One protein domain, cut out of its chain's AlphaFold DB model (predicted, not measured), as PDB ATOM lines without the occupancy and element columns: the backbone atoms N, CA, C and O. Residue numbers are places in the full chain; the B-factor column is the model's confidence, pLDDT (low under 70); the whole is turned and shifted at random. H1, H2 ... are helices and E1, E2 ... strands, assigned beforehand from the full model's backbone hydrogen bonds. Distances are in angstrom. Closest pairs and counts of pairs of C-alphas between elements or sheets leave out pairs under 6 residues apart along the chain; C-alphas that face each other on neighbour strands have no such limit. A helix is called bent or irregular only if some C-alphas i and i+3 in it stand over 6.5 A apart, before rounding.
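Overview. This is residues 40 to 154 of the 158 residues of an uncharacterized protein of Chitinophaga silvisoli (UniProt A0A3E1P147). A twisted four-stranded sheet has one face covered by the last part of a long helix, H1, whose residues 57 to 65 pack there. H2 packs on H1 beyond the sheet, and tiny H3 sits over the E4 edge on the same face as H1. The 115 printed residues run H1 H2 H3 E1 E2 E3 E4; the sheet's order is E2 E1 E3 E4, antiparallel throughout, in the mixed class. The whole is compact, with a radius of gyration of the C-alphas of 13.9 A and spans of 46 by 34 by 19 A.

Arrangement. Start at E1, residues 108 to 114, which forms a hairpin with E2, residues 119 to 126; N 110 and O 124 are 2.8 A apart. On its other side look for E3, residues 139 to 144, with N 111 and O 141 at 2.9 A. E3 forms a hairpin with E4, residues 147 to 153, where N 142 and O 150 are 2.8 A apart. H1, residues 40 to 65, is on the sheet at a height of 10.1 A, slantwise to the strands, in two layers, a helix on one face of a sheet; its closest C-alphas to E1 are Ala 61 and Val 111, 7.3 A. H2, residues 74 to 83, touches residues 47 to 56 of H1 alone, C-alphas of Ser 52 and Thr 79 closest at 5.1 A, at a steep tilt of 48 degrees, opposite ways. H3, residues 90 to 93, touches H2, C-alphas of Leu 81 and Ala 92 closest at 6.2 A, and is on the sheet at a height of 7.9 A. Every O i to N i+4 pair is within hydrogen-bond range in H2, 20 of 22 in H1; H3 is too short for one.

Along the chain. Find C-alpha 40 at (-42.499, 24.038, 33.002); H1 runs 38.5 A from there, irregular where C-alphas 61 and 64 are 7.1 A apart. H2 spans 14.2 A, H3 5.9 A, E1 19.7 A, E2 21.2 A and E3 16.5 A. E4 spans 18.0 A, ending at C-alpha 153, (-42.219, 51.217, 19.639).

Size, cuts and confidence. The C-alphas of Asn 40 and Asp 127, farthest apart, are 46.5 A from each other. The printed part has no cut; the links H3 to E1 and E2 to E3 are long. Mean pLDDT of the printed part is 82.9, and it is under 70 at residues 68, 70, 101 to 106, 128 to 134 and 136.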
ATOM      1  N   ASN A  40     -43.578  23.412  33.761       87.94
ATOM      2  CA  ASN A  40     -42.499  24.038  33.002       87.94
ATOM      3  C   ASN A  40     -42.609  23.723  31.506       87.94
ATOM      4  O   ASN A  40     -42.513  24.630  30.682       87.94
ATOM      5  N   THR A  41     -42.900  22.467  31.146       89.12
ATOM      6  CA  THR A  41     -43.151  22.070  29.752       89.12
ATOM      7  C   THR A  41     -44.361  22.804  29.173       89.12
ATOM      8  O   THR A  41     -44.299  23.286  28.044       89.12
ATOM      9  N   ARG A  42     -45.447  22.954  29.943       89.56
ATOM     10  CA  ARG A  42     -46.640  23.702  29.505       89.56
ATOM     11  C   ARG A  42     -46.343  25.187  29.306       89.56
ATOM     12  O   ARG A  42     -46.753  25.755  28.297       89.56
ATOM     13  N   LYS A  43     -45.619  25.819  30.238       89.00
ATOM     14  CA  LYS A  43     -45.196  27.227  30.136       89.00
ATOM     15  C   LYS A  43     -44.308  27.442  28.909       89.00
ATOM     16  O   LYS A  43     -44.564  28.362  28.137       89.00
ATOM     17  N   ALA A  44     -43.332  26.564  28.686       87.56
ATOM     18  CA  ALA A  44     -42.465  26.613  27.511       87.56
ATOM     19  C   ALA A  44     -43.258  26.457  26.203       87.56
ATOM     20  O   ALA A  44     -43.078  27.246  25.280       87.56
ATOM     21  N   ALA A  45     -44.190  25.500  26.142       88.44
ATOM     22  CA  ALA A  45     -45.043  25.298  24.972       88.44
ATOM     23  C   ALA A  45     -45.925  26.524  24.669       88.44
ATOM     24  O   ALA A  45     -46.056  26.911  23.511       88.44
ATOM     25  N   ARG A  46     -46.487  27.169  25.702       90.69
ATOM     26  CA  ARG A  46     -47.269  28.408  25.549       90.69
ATOM     27  C   ARG A  46     -46.418  29.555  25.009       90.69
ATOM     28  O   ARG A  46     -46.818  30.166  24.022       90.69
ATOM     29  N   ARG A  47     -45.236  29.791  25.592       88.94
ATOM     30  CA  ARG A  47     -44.296  30.829  25.127       88.94
ATOM     31  C   ARG A  47     -43.881  30.607  23.678       88.94
ATOM     32  O   ARG A  47     -43.924  31.533  22.878       88.94
ATOM     33  N   PHE A  48     -43.546  29.367  23.321       90.06
ATOM     34  CA  PHE A  48     -43.216  29.018  21.942       90.06
ATOM     35  C   PHE A  48     -44.394  29.269  20.993       90.06
ATOM     36  O   PHE A  48     -44.207  29.830  19.916       90.06
ATOM     37  N   GLY A  49     -45.615  28.900  21.394       91.25
ATOM     38  CA  GLY A  49     -46.825  29.157  20.613       91.25
ATOM     39  C   GLY A  49     -47.065  30.649  20.367       91.25
ATOM     40  O   GLY A  49     -47.313  31.047  19.230       91.25
ATOM     41  N   GLN A  50     -46.924  31.478  21.404       90.94
ATOM     42  CA  GLN A  50     -47.042  32.937  21.300       90.94
ATOM     43  C   GLN A  50     -45.962  33.524  20.380       90.94
ATOM     44  O   GLN A  50     -46.287  34.220  19.419       90.94
ATOM     45  N   ALA A  51     -44.696  33.153  20.591       91.31
ATOM     46  CA  ALA A  51     -43.578  33.589  19.759       91.31
ATOM     47  C   ALA A  51     -43.759  33.186  18.287       91.31
ATOM     48  O   ALA A  51     -43.526  33.991  17.386       91.31
ATOM     49  N   SER A  52     -44.217  31.957  18.031       91.38
ATOM     50  CA  SER A  52     -44.471  31.453  16.678       91.38
ATOM     51  C   SER A  52     -45.593  32.226  15.988       91.38
ATOM     52  O   SER A  52     -45.481  32.561  14.805       91.38
ATOM     53  N   HIS A  53     -46.647  32.569  16.731       92.62
ATOM     54  CA  HIS A  53     -47.757  33.363  16.223       92.62
ATOM     55  C   HIS A  53     -47.317  34.784  15.837       92.62
ATOM     56  O   HIS A  53     -47.581  35.226  14.718       92.62
ATOM     57  N   VAL A  54     -46.561  35.457  16.711       91.62
ATOM     58  CA  VAL A  54     -45.984  36.787  16.446       91.62
ATOM     59  C   VAL A  54     -45.020  36.742  15.255       91.62
ATOM     60  O   VAL A  54     -45.149  37.533  14.321       91.62
ATOM     61  N   ALA A  55     -44.111  35.763  15.218       91.44
ATOM     62  CA  ALA A  55     -43.183  35.563  14.105       91.44
ATOM     63  C   ALA A  55     -43.908  35.318  12.773       91.44
ATOM     64  O   ALA A  55     -43.466  35.772  11.717       91.44
ATOM     65  N   ALA A  56     -45.009  34.562  12.784       92.00
ATOM     66  CA  ALA A  56     -45.828  34.337  11.598       92.00
ATOM     67  C   ALA A  56     -46.508  35.622  11.121       92.00
ATOM     68  O   ALA A  56     -46.531  35.872   9.916       92.00
ATOM     69  N   PHE A  57     -47.014  36.438  12.046       93.31
ATOM     70  CA  PHE A  57     -47.638  37.713  11.716       93.31
ATOM     71  C   PHE A  57     -46.643  38.687  11.074       93.31
ATOM     72  O   PHE A  57     -46.906  39.189   9.985       93.31
ATOM     73  N   ILE A  58     -45.463  38.864  11.684       91.31
ATOM     74  CA  ILE A  58     -44.386  39.701  11.133       91.31
ATOM     75  C   ILE A  58     -44.049  39.247   9.708       91.31
ATOM     76  O   ILE A  58     -44.071  40.046   8.779       91.31
ATOM     77  N   ARG A  59     -43.817  37.949   9.492       90.69
ATOM     78  CA  ARG A  59     -43.505  37.420   8.152       90.69
ATOM     79  C   ARG A  59     -44.588  37.727   7.127       90.69
ATOM     80  O   ARG A  59     -44.267  38.216   6.050       90.69
ATOM     81  N   LYS A  60     -45.858  37.499   7.468       90.75
ATOM     82  CA  LYS A  60     -46.986  37.818   6.580       90.75
ATOM     83  C   LYS A  60     -47.065  39.306   6.246       90.75
ATOM     84  O   LYS A  60     -47.434  39.633   5.126       90.75
ATOM     85  N   ALA A  61     -46.706  40.179   7.182       90.75
ATOM     86  CA  ALA A  61     -46.705  41.618   6.958       90.75
ATOM     87  C   ALA A  61     -45.596  42.071   5.988       90.75
ATOM     88  O   ALA A  61     -45.789  43.040   5.264       90.75
ATOM     89  N   PHE A  62     -44.463  41.362   5.934       88.62
ATOM     90  CA  PHE A  62     -43.320  41.731   5.088       88.62
ATOM     91  C   PHE A  62     -43.238  40.975   3.755       88.62
ATOM     92  O   PHE A  62     -42.748  41.536   2.779       88.62
ATOM     93  N   TYR A  63     -43.709  39.725   3.678       86.94
ATOM     94  CA  TYR A  63     -43.609  38.903   2.463       86.94
ATOM     95  C   TYR A  63     -44.147  39.554   1.179       86.94
ATOM     96  O   TYR A  63     -43.500  39.369   0.154       86.94
ATOM     97  N   PRO A  64     -45.253  40.326   1.186       87.69
ATOM     98  CA  PRO A  64     -45.732  40.980  -0.032       87.69
ATOM     99  C   PRO A  64     -44.749  42.000  -0.620       87.69
ATOM    100  O   PRO A  64     -44.840  42.318  -1.800       87.69
ATOM    101  N   TYR A  65     -43.825  42.514   0.194       84.56
ATOM    102  CA  TYR A  65     -42.915  43.604  -0.170       84.56
ATOM    103  C   TYR A  65     -41.473  43.143  -0.359       84.56
ATOM    104  O   TYR A  65     -40.624  43.916  -0.794       84.56
ATOM    105  N   LEU A  66     -41.177  41.895  -0.004       81.50
ATOM    106  CA  LEU A  66     -39.838  41.342  -0.061       81.50
ATOM    107  C   LEU A  66     -39.744  40.299  -1.180       81.50
ATOM    108  O   LEU A  66     -40.580  39.393  -1.234       81.50
ATOM    109  N   PRO A  67     -38.684  40.321  -2.004       72.31
ATOM    110  CA  PRO A  67     -38.379  39.236  -2.932       72.31
ATOM    111  C   PRO A  67     -37.802  38.034  -2.154       72.31
ATOM    112  O   PRO A  67     -36.623  37.698  -2.263       72.31
ATOM    113  N   VAL A  68     -38.608  37.408  -1.288       69.44
ATOM    114  CA  VAL A  68     -38.155  36.291  -0.442       69.44
ATOM    115  C   VAL A  68     -38.276  34.980  -1.199       69.44
ATOM    116  O   VAL A  68     -39.368  34.452  -1.389       69.44
ATOM    117  N   VAL A  69     -37.133  34.384  -1.528       71.88
ATOM    118  CA  VAL A  69     -37.059  32.941  -1.780       71.88
ATOM    119  C   VAL A  69     -37.005  32.209  -0.428       71.88
ATOM    120  O   VAL A  69     -36.156  32.552   0.397       71.88
ATOM    121  N   PRO A  70     -37.877  31.223  -0.152       68.56
ATOM    122  CA  PRO A  70     -37.824  30.457   1.091       68.56
ATOM    123  C   PRO A  70     -36.497  29.694   1.233       68.56
ATOM    124  O   PRO A  70     -36.194  28.822   0.428       68.56
ATOM    125  N   ASP A  71     -35.731  29.966   2.292       76.44
ATOM    126  CA  ASP A  71     -34.489  29.236   2.624       76.44
ATOM    127  C   ASP A  71     -34.724  28.013   3.544       76.44
ATOM    128  O   ASP A  71     -33.783  27.442   4.088       76.44
ATOM    129  N   GLY A  72     -35.990  27.644   3.783       78.50
ATOM    130  CA  GLY A  72     -36.406  26.543   4.665       78.50
ATOM    131  C   GLY A  72     -36.250  26.798   6.173       78.50
ATOM    132  O   GLY A  72     -37.029  26.264   6.962       78.50
ATOM    133  N   GLU A  73     -35.315  27.652   6.595       81.25
ATOM    134  CA  GLU A  73     -34.965  27.850   8.011       81.25
ATOM    135  C   GLU A  73     -35.435  29.185   8.606       81.25
ATOM    136  O   GLU A  73     -35.559  29.308   9.828       81.25
ATOM    137  N   HIS A  74     -35.709  30.199   7.782       79.06
ATOM    138  CA  HIS A  74     -36.093  31.551   8.211       79.06
ATOM    139  C   HIS A  74     -37.265  31.569   9.203       79.06
ATOM    140  O   HIS A  74     -37.268  32.388  10.126       79.06
ATOM    141  N   VAL A  75     -38.217  30.640   9.061       81.19
ATOM    142  CA  VAL A  75     -39.360  30.460   9.971       81.19
ATOM    143  C   VAL A  75     -38.906  30.139  11.392       81.19
ATOM    144  O   VAL A  75     -39.355  30.764  12.357       81.19
ATOM    145  N   ASN A  76     -38.006  29.163  11.516       86.19
ATOM    146  CA  ASN A  76     -37.530  28.692  12.805       86.19
ATOM    147  C   ASN A  76     -36.603  29.734  13.440       86.19
ATOM    148  O   ASN A  76     -36.729  30.027  14.622       86.19
ATOM    149  N   ARG A  77     -35.748  30.381  12.634       88.88
ATOM    150  CA  ARG A  77     -34.825  31.429  13.097       88.88
ATOM    151  C   ARG A  77     -35.554  32.596  13.771       88.88
ATOM    152  O   ARG A  77     -35.178  32.971  14.876       88.88
ATOM    153  N   LEU A  78     -36.611  33.126  13.149       89.06
ATOM    154  CA  LEU A  78     -37.378  34.235  13.736       89.06
ATOM    155  C   LEU A  78     -38.098  33.813  15.020       89.06
ATOM    156  O   LEU A  78     -38.088  34.540  16.009       89.06
ATOM    157  N   THR A  79     -38.696  32.619  15.013       90.88
ATOM    158  CA  THR A  79     -39.411  32.091  16.182       90.88
ATOM    159  C   THR A  79     -38.459  31.891  17.362       90.88
ATOM    160  O   THR A  79     -38.811  32.231  18.489       90.88
ATOM    161  N   THR A  80     -37.240  31.400  17.124       89.50
ATOM    162  CA  THR A  80     -36.223  31.205  18.169       89.50
ATOM    163  C   THR A  80     -35.819  32.519  18.835       89.50
ATOM    164  O   THR A  80     -35.750  32.559  20.061       89.50
ATOM    165  N   LEU A  81     -35.626  33.599  18.064       89.75
ATOM    166  CA  LEU A  81     -35.297  34.924  18.613       89.75
ATOM    167  C   LEU A  81     -36.394  35.461  19.545       89.75
ATOM    168  O   LEU A  81     -36.096  36.134  20.526       89.75
ATOM    169  N   LEU A  82     -37.654  35.122  19.267       89.56
ATOM    170  CA  LEU A  82     -38.809  35.549  20.058       89.56
ATOM    171  C   LEU A  82     -39.190  34.566  21.177       89.56
ATOM    172  O   LEU A  82     -39.977  34.907  22.053       89.56
ATOM    173  N   SER A  83     -38.669  33.336  21.167       87.44
ATOM    174  CA  SER A  83     -39.108  32.273  22.086       87.44
ATOM    175  C   SER A  83     -38.741  32.543  23.545       87.44
ATOM    176  O   SER A  83     -39.473  32.122  24.441       87.44
ATOM    177  N   SER A  84     -37.634  33.248  23.798       83.62
ATOM    178  CA  SER A  84     -37.189  33.608  25.151       83.62
ATOM    179  C   SER A  84     -38.168  34.554  25.852       83.62
ATOM    180  O   SER A  84     -38.417  34.388  27.046       83.62
ATOM    181  N   SER A  85     -38.768  35.480  25.101       83.75
ATOM    182  CA  SER A  85     -39.745  36.465  25.577       83.75
ATOM    183  C   SER A  85     -41.196  36.097  25.258       83.75
ATOM    184  O   SER A  85     -42.108  36.834  25.596       83.75
ATOM    185  N   GLY A  86     -41.450  34.981  24.568       81.75
ATOM    186  CA  GLY A  86     -42.798  34.645  24.098       81.75
ATOM    187  C   GLY A  86     -43.349  35.607  23.036       81.75
ATOM    188  O   GLY A  86     -44.553  35.631  22.807       81.75
ATOM    189  N   GLY A  87     -42.490  36.380  22.363       81.44
ATOM    190  CA  GLY A  87     -42.905  37.380  21.374       81.44
ATOM    191  C   GLY A  87     -43.160  38.777  21.937       81.44
ATOM    192  O   GLY A  87     -43.633  39.630  21.195       81.44
ATOM    193  N   GLU A  88     -42.837  39.011  23.207       83.38
ATOM    194  CA  GLU A  88     -42.912  40.322  23.856       83.38
ATOM    195  C   GLU A  88     -41.773  41.226  23.357       83.38
ATOM    196  O   GLU A  88     -41.992  42.199  22.634       83.38
ATOM    197  N   HIS A  89     -40.522  40.827  23.588       86.00
ATOM    198  CA  HIS A  89     -39.348  41.625  23.223       86.00
ATOM    199  C   HIS A  89     -39.032  41.613  21.718       86.00
ATOM    200  O   HIS A  89     -38.084  40.966  21.268       86.00
ATOM    201  N   ILE A  90     -39.796  42.380  20.935       87.00
ATOM    202  CA  ILE A  90     -39.632  42.502  19.478       87.00
ATOM    203  C   ILE A  90     -38.247  43.039  19.102       87.00
ATOM    204  O   ILE A  90     -37.706  42.635  18.081       87.00
ATOM    205  N   ALA A  91     -37.612  43.876  19.929       86.50
ATOM    206  CA  ALA A  91     -36.264  44.393  19.659       86.50
ATOM    207  C   ALA A  91     -35.198  43.290  19.470       86.50
ATOM    208  O   ALA A  91     -34.199  43.520  18.792       86.50
ATOM    209  N   ALA A  92     -35.427  42.076  19.988       87.75
ATOM    210  CA  ALA A  92     -34.531  40.931  19.811       87.75
ATOM    211  C   ALA A  92     -34.395  40.461  18.348       87.75
ATOM    212  O   ALA A  92     -33.510  39.667  18.039       87.75
ATOM    213  N   ILE A  93     -35.266  40.927  17.445       89.31
ATOM    214  CA  ILE A  93     -35.217  40.574  16.020       89.31
ATOM    215  C   ILE A  93     -34.349  41.532  15.194       89.31
ATOM    216  O   ILE A  93     -34.227  41.333  13.989       89.31
ATOM    217  N   ILE A  94     -33.761  42.571  15.796       89.88
ATOM    218  CA  ILE A  94     -32.800  43.439  15.100       89.88
ATOM    219  C   ILE A  94     -31.622  42.581  14.605       89.88
ATOM    220  O   ILE A  94     -31.104  41.737  15.334       89.88
ATOM    221  N   GLY A  95     -31.238  42.759  13.342       86.81
ATOM    222  CA  GLY A  95     -30.251  41.931  12.640       86.81
ATOM    223  C   GLY A  95     -30.818  40.636  12.040       86.81
ATOM    224  O   GLY A  95     -30.103  39.889  11.368       86.81
ATOM    225  N   TYR A  96     -32.107  40.334  12.241       88.44
ATOM    226  CA  TYR A  96     -32.737  39.186  11.592       88.44
ATOM    227  C   TYR A  96     -32.829  39.396  10.081       88.44
ATOM    228  O   TYR A  96     -33.345  40.406   9.603       88.44
ATOM    229  N   ARG A  97     -32.412  38.373   9.327       87.12
ATOM    230  CA  ARG A  97     -32.544  38.317   7.868       87.12
ATOM    231  C   ARG A  97     -33.625  37.339   7.433       87.12
ATOM    232  O   ARG A  97     -33.497  36.134   7.698       87.12
ATOM    233  N   PHE A  98     -34.616  37.846   6.694       82.56
ATOM    234  CA  PHE A  98     -35.691  37.056   6.079       82.56
ATOM    235  C   PHE A  98     -35.149  36.011   5.097       82.56
ATOM    236  O   PHE A  98     -35.693  34.915   5.016       82.56
ATOM    237  N   ASN A  99     -34.041  36.318   4.418       79.69
ATOM    238  CA  ASN A  99     -33.287  35.372   3.605       79.69
ATOM    239  C   ASN A  99     -31.785  35.664   3.744       79.69
ATOM    240  O   ASN A  99     -31.364  36.810   3.606       79.69
ATOM    241  N   LYS A 100     -30.977  34.638   4.040       73.69
ATOM    242  CA  LYS A 100     -29.514  34.778   4.150       73.69
ATOM    243  C   LYS A 100     -28.817  34.947   2.797       73.69
ATOM    244  O   LYS A 100     -27.735  35.514   2.766       73.69
ATOM    245  N   ASN A 101     -29.443  34.473   1.721       69.06
ATOM    246  CA  ASN A 101     -28.873  34.410   0.375       69.06
ATOM    247  C   ASN A 101     -29.180  35.660  -0.464       69.06
ATOM    248  O   ASN A 101     -28.657  35.804  -1.565       69.06
ATOM    249  N   VAL A 102     -30.041  36.557   0.030       66.81
ATOM    250  CA  VAL A 102     -30.318  37.841  -0.622       66.81
ATOM    251  C   VAL A 102     -29.352  38.873  -0.053       66.81
ATOM    252  O   VAL A 102     -29.459  39.276   1.105       66.81
ATOM    253  N   HIS A 103     -28.396  39.285  -0.881       56.62
ATOM    254  CA  HIS A 103     -27.435  40.342  -0.594       56.62
ATOM    255  C   HIS A 103     -27.730  41.522  -1.521       56.62
ATOM    256  O   HIS A 103     -27.685  41.361  -2.737       56.62
ATOM    257  N   GLY A 104     -28.039  42.703  -0.983       53.81
ATOM    258  CA  GLY A 104     -28.214  43.884  -1.826       53.81
ATOM    259  C   GLY A 104     -28.778  45.100  -1.103       53.81
ATOM    260  O   GLY A 104     -29.546  44.970  -0.149       53.81
ATOM    261  N   ALA A 105     -28.387  46.280  -1.591       58.81
ATOM    262  CA  ALA A 105     -29.060  47.541  -1.313       58.81
ATOM    263  C   ALA A 105     -30.481  47.436  -1.872       58.81
ATOM    264  O   ALA A 105     -30.679  47.379  -3.083       58.81
ATOM    265  N   GLY A 106     -31.452  47.300  -0.980       65.94
ATOM    266  CA  GLY A 106     -32.852  47.167  -1.348       65.94
ATOM    267  C   GLY A 106     -33.683  48.290  -0.763       65.94
ATOM    268  O   GLY A 106     -33.195  49.120   0.005       65.94
ATOM    269  N   GLN A 107     -34.957  48.274  -1.124       75.75
ATOM    270  CA  GLN A 107     -35.945  49.201  -0.602       75.75
ATOM    271  C   GLN A 107     -35.969  49.164   0.928       75.75
ATOM    272  O   GLN A 107     -35.841  48.111   1.563       75.75
ATOM    273  N   VAL A 108     -36.123  50.344   1.512       85.00
ATOM    274  CA  VAL A 108     -36.490  50.520   2.907       85.00
ATOM    275  C   VAL A 108     -37.974  50.213   3.016       85.00
ATOM    276  O   VAL A 108     -38.807  50.933   2.463       85.00
ATOM    277  N   ILE A 109     -38.302  49.149   3.740       87.62
ATOM    278  CA  ILE A 109     -39.674  48.746   4.034       87.62
ATOM    279  C   ILE A 109     -39.893  48.957   5.525       87.62
ATOM    280  O   ILE A 109     -39.292  48.274   6.353       87.62
ATOM    281  N   ALA A 110     -40.750  49.903   5.882       89.06
ATOM    282  CA  ALA A 110     -41.170  50.132   7.254       89.06
ATOM    283  C   ALA A 110     -42.629  49.709   7.414       89.06
ATOM    284  O   ALA A 110     -43.511  50.219   6.725       89.06
ATOM    285  N   VAL A 111     -42.883  48.777   8.326       90.12
ATOM    286  CA  VAL A 111     -44.228  48.289   8.638       90.12
ATOM    287  C   VAL A 111     -44.533  48.621  10.088       90.12
ATOM    288  O   VAL A 111     -43.800  48.202  10.984       90.12
ATOM    289  N   THR A 112     -45.623  49.344  10.321       89.94
ATOM    290  CA  THR A 112     -46.131  49.625  11.667       89.94
ATOM    291  C   THR A 112     -47.191  48.600  12.028       89.94
ATOM    292  O   THR A 112     -48.176  48.437  11.308       89.94
ATOM    293  N   ILE A 113     -46.990  47.903  13.143       89.62
ATOM    294  CA  ILE A 113     -47.844  46.814  13.609       89.62
ATOM    295  C   ILE A 113     -48.416  47.161  14.981       89.62
ATOM    296  O   ILE A 113     -47.679  47.502  15.906       89.62
ATOM    297  N   ASP A 114     -49.727  47.003  15.134       89.00
ATOM    298  CA  ASP A 114     -50.358  46.867  16.441       89.00
ATOM    299  C   ASP A 114     -50.344  45.387  16.829       89.00
ATOM    300  O   ASP A 114     -51.103  44.576  16.292       89.00
ATOM    301  N   PHE A 115     -49.462  45.012  17.754       84.62
ATOM    302  CA  PHE A 115     -49.389  43.633  18.226       84.62
ATOM    303  C   PHE A 115     -50.568  43.258  19.143       84.62
ATOM    304  O   PHE A 115     -50.831  42.064  19.298       84.62
ATOM    305  N   HIS A 116     -51.291  44.222  19.742       83.81
ATOM    306  CA  HIS A 116     -52.503  43.944  20.531       83.81
ATOM    307  C   HIS A 116     -53.630  43.432  19.664       83.81
ATOM    308  O   HIS A 116     -54.233  42.412  19.992       83.81
ATOM    309  N   GLU A 117     -53.861  44.099  18.544       85.81
ATOM    310  CA  GLU A 117     -54.917  43.709  17.617       85.81
ATOM    311  C   GLU A 117     -54.426  42.783  16.499       85.81
ATOM    312  O   GLU A 117     -55.243  42.271  15.738       85.81
ATOM    313  N   LEU A 118     -53.109  42.562  16.400       85.38
ATOM    314  CA  LEU A 118     -52.452  41.879  15.283       85.38
ATOM    315  C   LEU A 118     -52.898  42.471  13.946       85.38
ATOM    316  O   LEU A 118     -53.395  41.782  13.053       85.38
ATOM    317  N   LYS A 119     -52.725  43.787  13.828       89.44
ATOM    318  CA  LYS A 119     -53.078  44.552  12.634       89.44
ATOM    319  C   LYS A 119     -51.880  45.331  12.132       89.44
ATOM    320  O   LYS A 119     -51.114  45.900  12.907       89.44
ATOM    321  N   VAL A 120     -51.739  45.366  10.815       89.81
ATOM    322  CA  VAL A 120     -50.818  46.285  10.155       89.81
ATOM    323  C   VAL A 120     -51.505  47.646  10.105       89.81
ATOM    324  O   VAL A 120     -52.589  47.763   9.541       89.81
ATOM    325  N   LEU A 121     -50.898  48.647  10.735       88.31
ATOM    326  CA  LEU A 121     -51.406  50.018  10.773       88.31
ATOM    327  C   LEU A 121     -50.958  50.813   9.545       88.31
ATOM    328  O   LEU A 121     -51.736  51.572   8.980       88.31
ATOM    329  N   SER A 122     -49.704  50.640   9.126       87.25
ATOM    330  CA  SER A 122     -49.162  51.314   7.947       87.25
ATOM    331  C   SER A 122     -47.995  50.543   7.345       87.25
ATOM    332  O   SER A 122     -47.285  49.814   8.042       87.25
ATOM    333  N   VAL A 123     -47.798  50.721   6.040       89.00
ATOM    334  CA  VAL A 123     -46.639  50.214   5.303       89.00
ATOM    335  C   VAL A 123     -46.059  51.352   4.478       89.00
ATOM    336  O   VAL A 123     -46.782  52.043   3.766       89.00
ATOM    337  N   ILE A 124     -44.749  51.540   4.576       87.31
ATOM    338  CA  ILE A 124     -43.988  52.528   3.820       87.31
ATOM    339  C   ILE A 124     -42.882  51.776   3.086       87.31
ATOM    340  O   ILE A 124     -42.071  51.108   3.721       87.31
ATOM    341  N   VAL A 125     -42.834  51.910   1.763       85.94
ATOM    342  CA  VAL A 125     -41.779  51.344   0.912       85.94
ATOM    343  C   VAL A 125     -41.090  52.498   0.188       85.94
ATOM    344  O   VAL A 125     -41.770  53.312  -0.436       85.94
ATOM    345  N   ARG A 126     -39.765  52.627   0.322       82.00
ATOM    346  CA  ARG A 126     -38.968  53.703  -0.299       82.00
ATOM    347  C   ARG A 126     -37.611  53.197  -0.776       82.00
ATOM    348  O   ARG A 126     -37.017  52.343  -0.134       82.00
ATOM    349  N   ASP A 127     -37.075  53.793  -1.835       71.75
ATOM    350  CA  ASP A 127     -35.771  53.406  -2.398       71.75
ATOM    351  C   ASP A 127     -34.554  53.983  -1.629       71.75
ATOM    352  O   ASP A 127     -33.424  53.551  -1.849       71.75
ATOM    353  N   HIS A 128     -34.754  54.920  -0.685       62.12
ATOM    354  CA  HIS A 128     -33.674  55.601   0.055       62.12
ATOM    355  C   HIS A 128     -33.901  55.679   1.577       62.12
ATOM    356  O   HIS A 128     -35.042  55.694   2.045       62.12
ATOM    357  N   GLN A 129     -32.802  55.817   2.345       57.78
ATOM    358  CA  GLN A 129     -32.755  56.096   3.797       57.78
ATOM    359  C   GLN A 129     -33.255  57.516   4.145       57.78
ATOM    360  O   GLN A 129     -32.588  58.288   4.831       57.78
ATOM    361  N   ALA A 130     -34.436  57.901   3.665       57.41
ATOM    362  CA  ALA A 130     -35.109  59.083   4.184       57.41
ATOM    363  C   ALA A 130     -35.464  58.857   5.663       57.41
ATOM    364  O   ALA A 130     -35.730  57.724   6.077       57.41
ATOM    365  N   ALA A 131     -35.486  59.930   6.457       63.50
ATOM    366  CA  ALA A 131     -35.894  59.863   7.854       63.50
ATOM    367  C   ALA A 131     -37.287  59.219   7.958       63.50
ATOM    368  O   ALA A 131     -38.283  59.773   7.490       63.50
ATOM    369  N   LEU A 132     -37.345  58.016   8.533       67.81
ATOM    370  CA  LEU A 132     -38.607  57.319   8.741       67.81
ATOM    371  C   LEU A 132     -39.364  57.992   9.886       67.81
ATOM    372  O   LEU A 132     -38.768  58.187  10.956       67.81
ATOM    373  N   PRO A 133     -40.657  58.307   9.691       67.75
ATOM    374  CA  PRO A 133     -41.473  58.871  10.750       67.75
ATOM    375  C   PRO A 133     -41.479  57.912  11.939       67.75
ATOM    376  O   PRO A 133     -41.526  56.692  11.778       67.75
ATOM    377  N   VAL A 134     -41.381  58.458  13.148       68.44
ATOM    378  CA  VAL A 134     -41.658  57.666  14.346       68.44
ATOM    379  C   VAL A 134     -43.159  57.368  14.313       68.44
ATOM    380  O   VAL A 134     -43.930  58.296  14.061       68.44
ATOM    381  N   PRO A 135     -43.591  56.104  14.479       70.81
ATOM    382  CA  PRO A 135     -45.017  55.804  14.527       70.81
ATOM    383  C   PRO A 135     -45.676  56.630  15.641       70.81
ATOM    384  O   PRO A 135     -45.027  56.957  16.626       70.81
ATOM    385  N   GLU A 136     -46.954  56.974  15.506       68.12
ATOM    386  CA  GLU A 136     -47.723  57.565  16.616       68.12
ATOM    387  C   GLU A 136     -48.265  56.460  17.542       68.12
ATOM    388  O   GLU A 136     -48.289  56.596  18.764       68.12
ATOM    389  N   LYS A 137     -48.620  55.301  16.967       78.56
ATOM    390  CA  LYS A 137     -49.140  54.117  17.666       78.56
ATOM    391  C   LYS A 137     -48.503  52.832  17.117       78.56
ATOM    392  O   LYS A 137     -48.354  52.688  15.907       78.56
ATOM    393  N   GLY A 138     -48.197  51.884  18.003       83.50
ATOM    394  CA  GLY A 138     -47.726  50.541  17.655       83.50
ATOM    395  C   GLY A 138     -46.205  50.412  17.551       83.50
ATOM    396  O   GLY A 138     -45.439  51.274  17.988       83.50
ATOM    397  N   THR A 139     -45.768  49.292  16.984       85.56
ATOM    398  CA  THR A 139     -44.358  48.954  16.796       85.56
ATOM    399  C   THR A 139     -44.023  48.975  15.311       85.56
ATOM    400  O   THR A 139     -44.522  48.161  14.535       85.56
ATOM    401  N   MET A 140     -43.160  49.902  14.910       88.19
ATOM    402  CA  MET A 140     -42.607  49.972  13.567       88.19
ATOM    403  C   MET A 140     -41.361  49.100  13.461       88.19
ATOM    404  O   MET A 140     -40.398  49.277  14.206       88.19
ATOM    405  N   ILE A 141     -41.373  48.186  12.500       89.12
ATOM    406  CA  ILE A 141     -40.237  47.348  12.127       89.12
ATOM    407  C   ILE A 141     -39.726  47.851  10.780       89.12
ATOM    408  O   ILE A 141     -40.504  48.028   9.843       89.12
ATOM    409  N   VAL A 142     -38.421  48.087  10.692       88.38
ATOM    410  CA  VAL A 142     -37.760  48.616   9.499       88.38
ATOM    411  C   VAL A 142     -36.840  47.559   8.925       88.38
ATOM    412  O   VAL A 142     -35.931  47.080   9.606       88.38
ATOM    413  N   VAL A 143     -37.059  47.239   7.657       88.06
ATOM    414  CA  VAL A 143     -36.252  46.317   6.869       88.06
ATOM    415  C   VAL A 143     -35.513  47.091   5.788       88.06
ATOM    416  O   VAL A 143     -36.112  47.899   5.084       88.06
ATOM    417  N   LEU A 144     -34.215  46.831   5.651       85.56
ATOM    418  CA  LEU A 144     -33.397  47.293   4.533       85.56
ATOM    419  C   LEU A 144     -32.981  46.072   3.714       85.56
ATOM    420  O   LEU A 144     -32.276  45.191   4.215       85.56
ATOM    421  N   GLY A 145     -33.444  45.996   2.465       81.44
ATOM    422  CA  GLY A 145     -33.233  44.817   1.625       81.44
ATOM    423  C   GLY A 145     -33.978  43.599   2.168       81.44
ATOM    424  O   GLY A 145     -35.134  43.393   1.827       81.44
ATOM    425  N   ALA A 146     -33.331  42.799   3.016       83.00
ATOM    426  CA  ALA A 146     -33.927  41.626   3.670       83.00
ATOM    427  C   ALA A 146     -33.596  41.527   5.170       83.00
ATOM    428  O   ALA A 146     -33.902  40.508   5.796       83.00
ATOM    429  N   GLU A 147     -32.961  42.551   5.745       87.12
ATOM    430  CA  GLU A 147     -32.523  42.592   7.142       87.12
ATOM    431  C   GLU A 147     -33.337  43.594   7.955       87.12
ATOM    432  O   GLU A 147     -33.550  44.721   7.513       87.12
ATOM    433  N   ILE A 148     -33.757  43.204   9.158       88.81
ATOM    434  CA  ILE A 148     -34.377  44.116  10.119       88.81
ATOM    435  C   ILE A 148     -33.289  44.996  10.736       88.81
ATOM    436  O   ILE A 148     -32.473  44.518  11.521       88.81
ATOM    437  N   VAL A 149     -33.300  46.285  10.412       88.19
ATOM    438  CA  VAL A 149     -32.284  47.251  10.866       88.19
ATOM    439  C   VAL A 149     -32.748  48.025  12.095       88.19
ATOM    440  O   VAL A 149     -31.933  48.427  12.919       88.19
ATOM    441  N   ALA A 150     -34.057  48.237  12.243       86.94
ATOM    442  CA  ALA A 150     -34.585  49.001  13.363       86.94
ATOM    443  C   ALA A 150     -35.955  48.498  13.810       86.94
ATOM    444  O   ALA A 150     -36.777  48.060  13.004       86.94
ATOM    445  N   VAL A 151     -36.215  48.639  15.107       87.56
ATOM    446  CA  VAL A 151     -37.531  48.463  15.717       87.56
ATOM    447  C   VAL A 151     -37.789  49.693  16.584       87.56
ATOM    448  O   VAL A 151     -36.982  50.008  17.455       87.56
ATOM    449  N   LYS A 152     -38.888  50.410  16.335       86.38
ATOM    450  CA  LYS A 152     -39.323  51.574  17.124       86.38
ATOM    451  C   LYS A 152     -40.720  51.304  17.674       86.38
ATOM    452  O   LYS A 152     -41.610  50.976  16.901       86.38
ATOM    453  N   SER A 153     -40.924  51.444  18.979       80.38
ATOM    454  CA  SER A 153     -42.219  51.217  19.639       80.38
ATOM    455  C   SER A 153     -42.672  52.479  20.364       80.38
ATOM    456  O   SER A 153     -41.830  53.165  20.941       80.38
ATOM    457  N   THR A 154     -43.969  52.796  20.318       70.94
ATOM    458  CA  THR A 154     -44.534  53.999  20.970       70.94
ATOM    459  C   THR A 154     -45.222  53.706  22.287       70.94
ATOM    460  O   THR A 154     -45.059  54.444  23.253       70.94
TER     461      THR A 154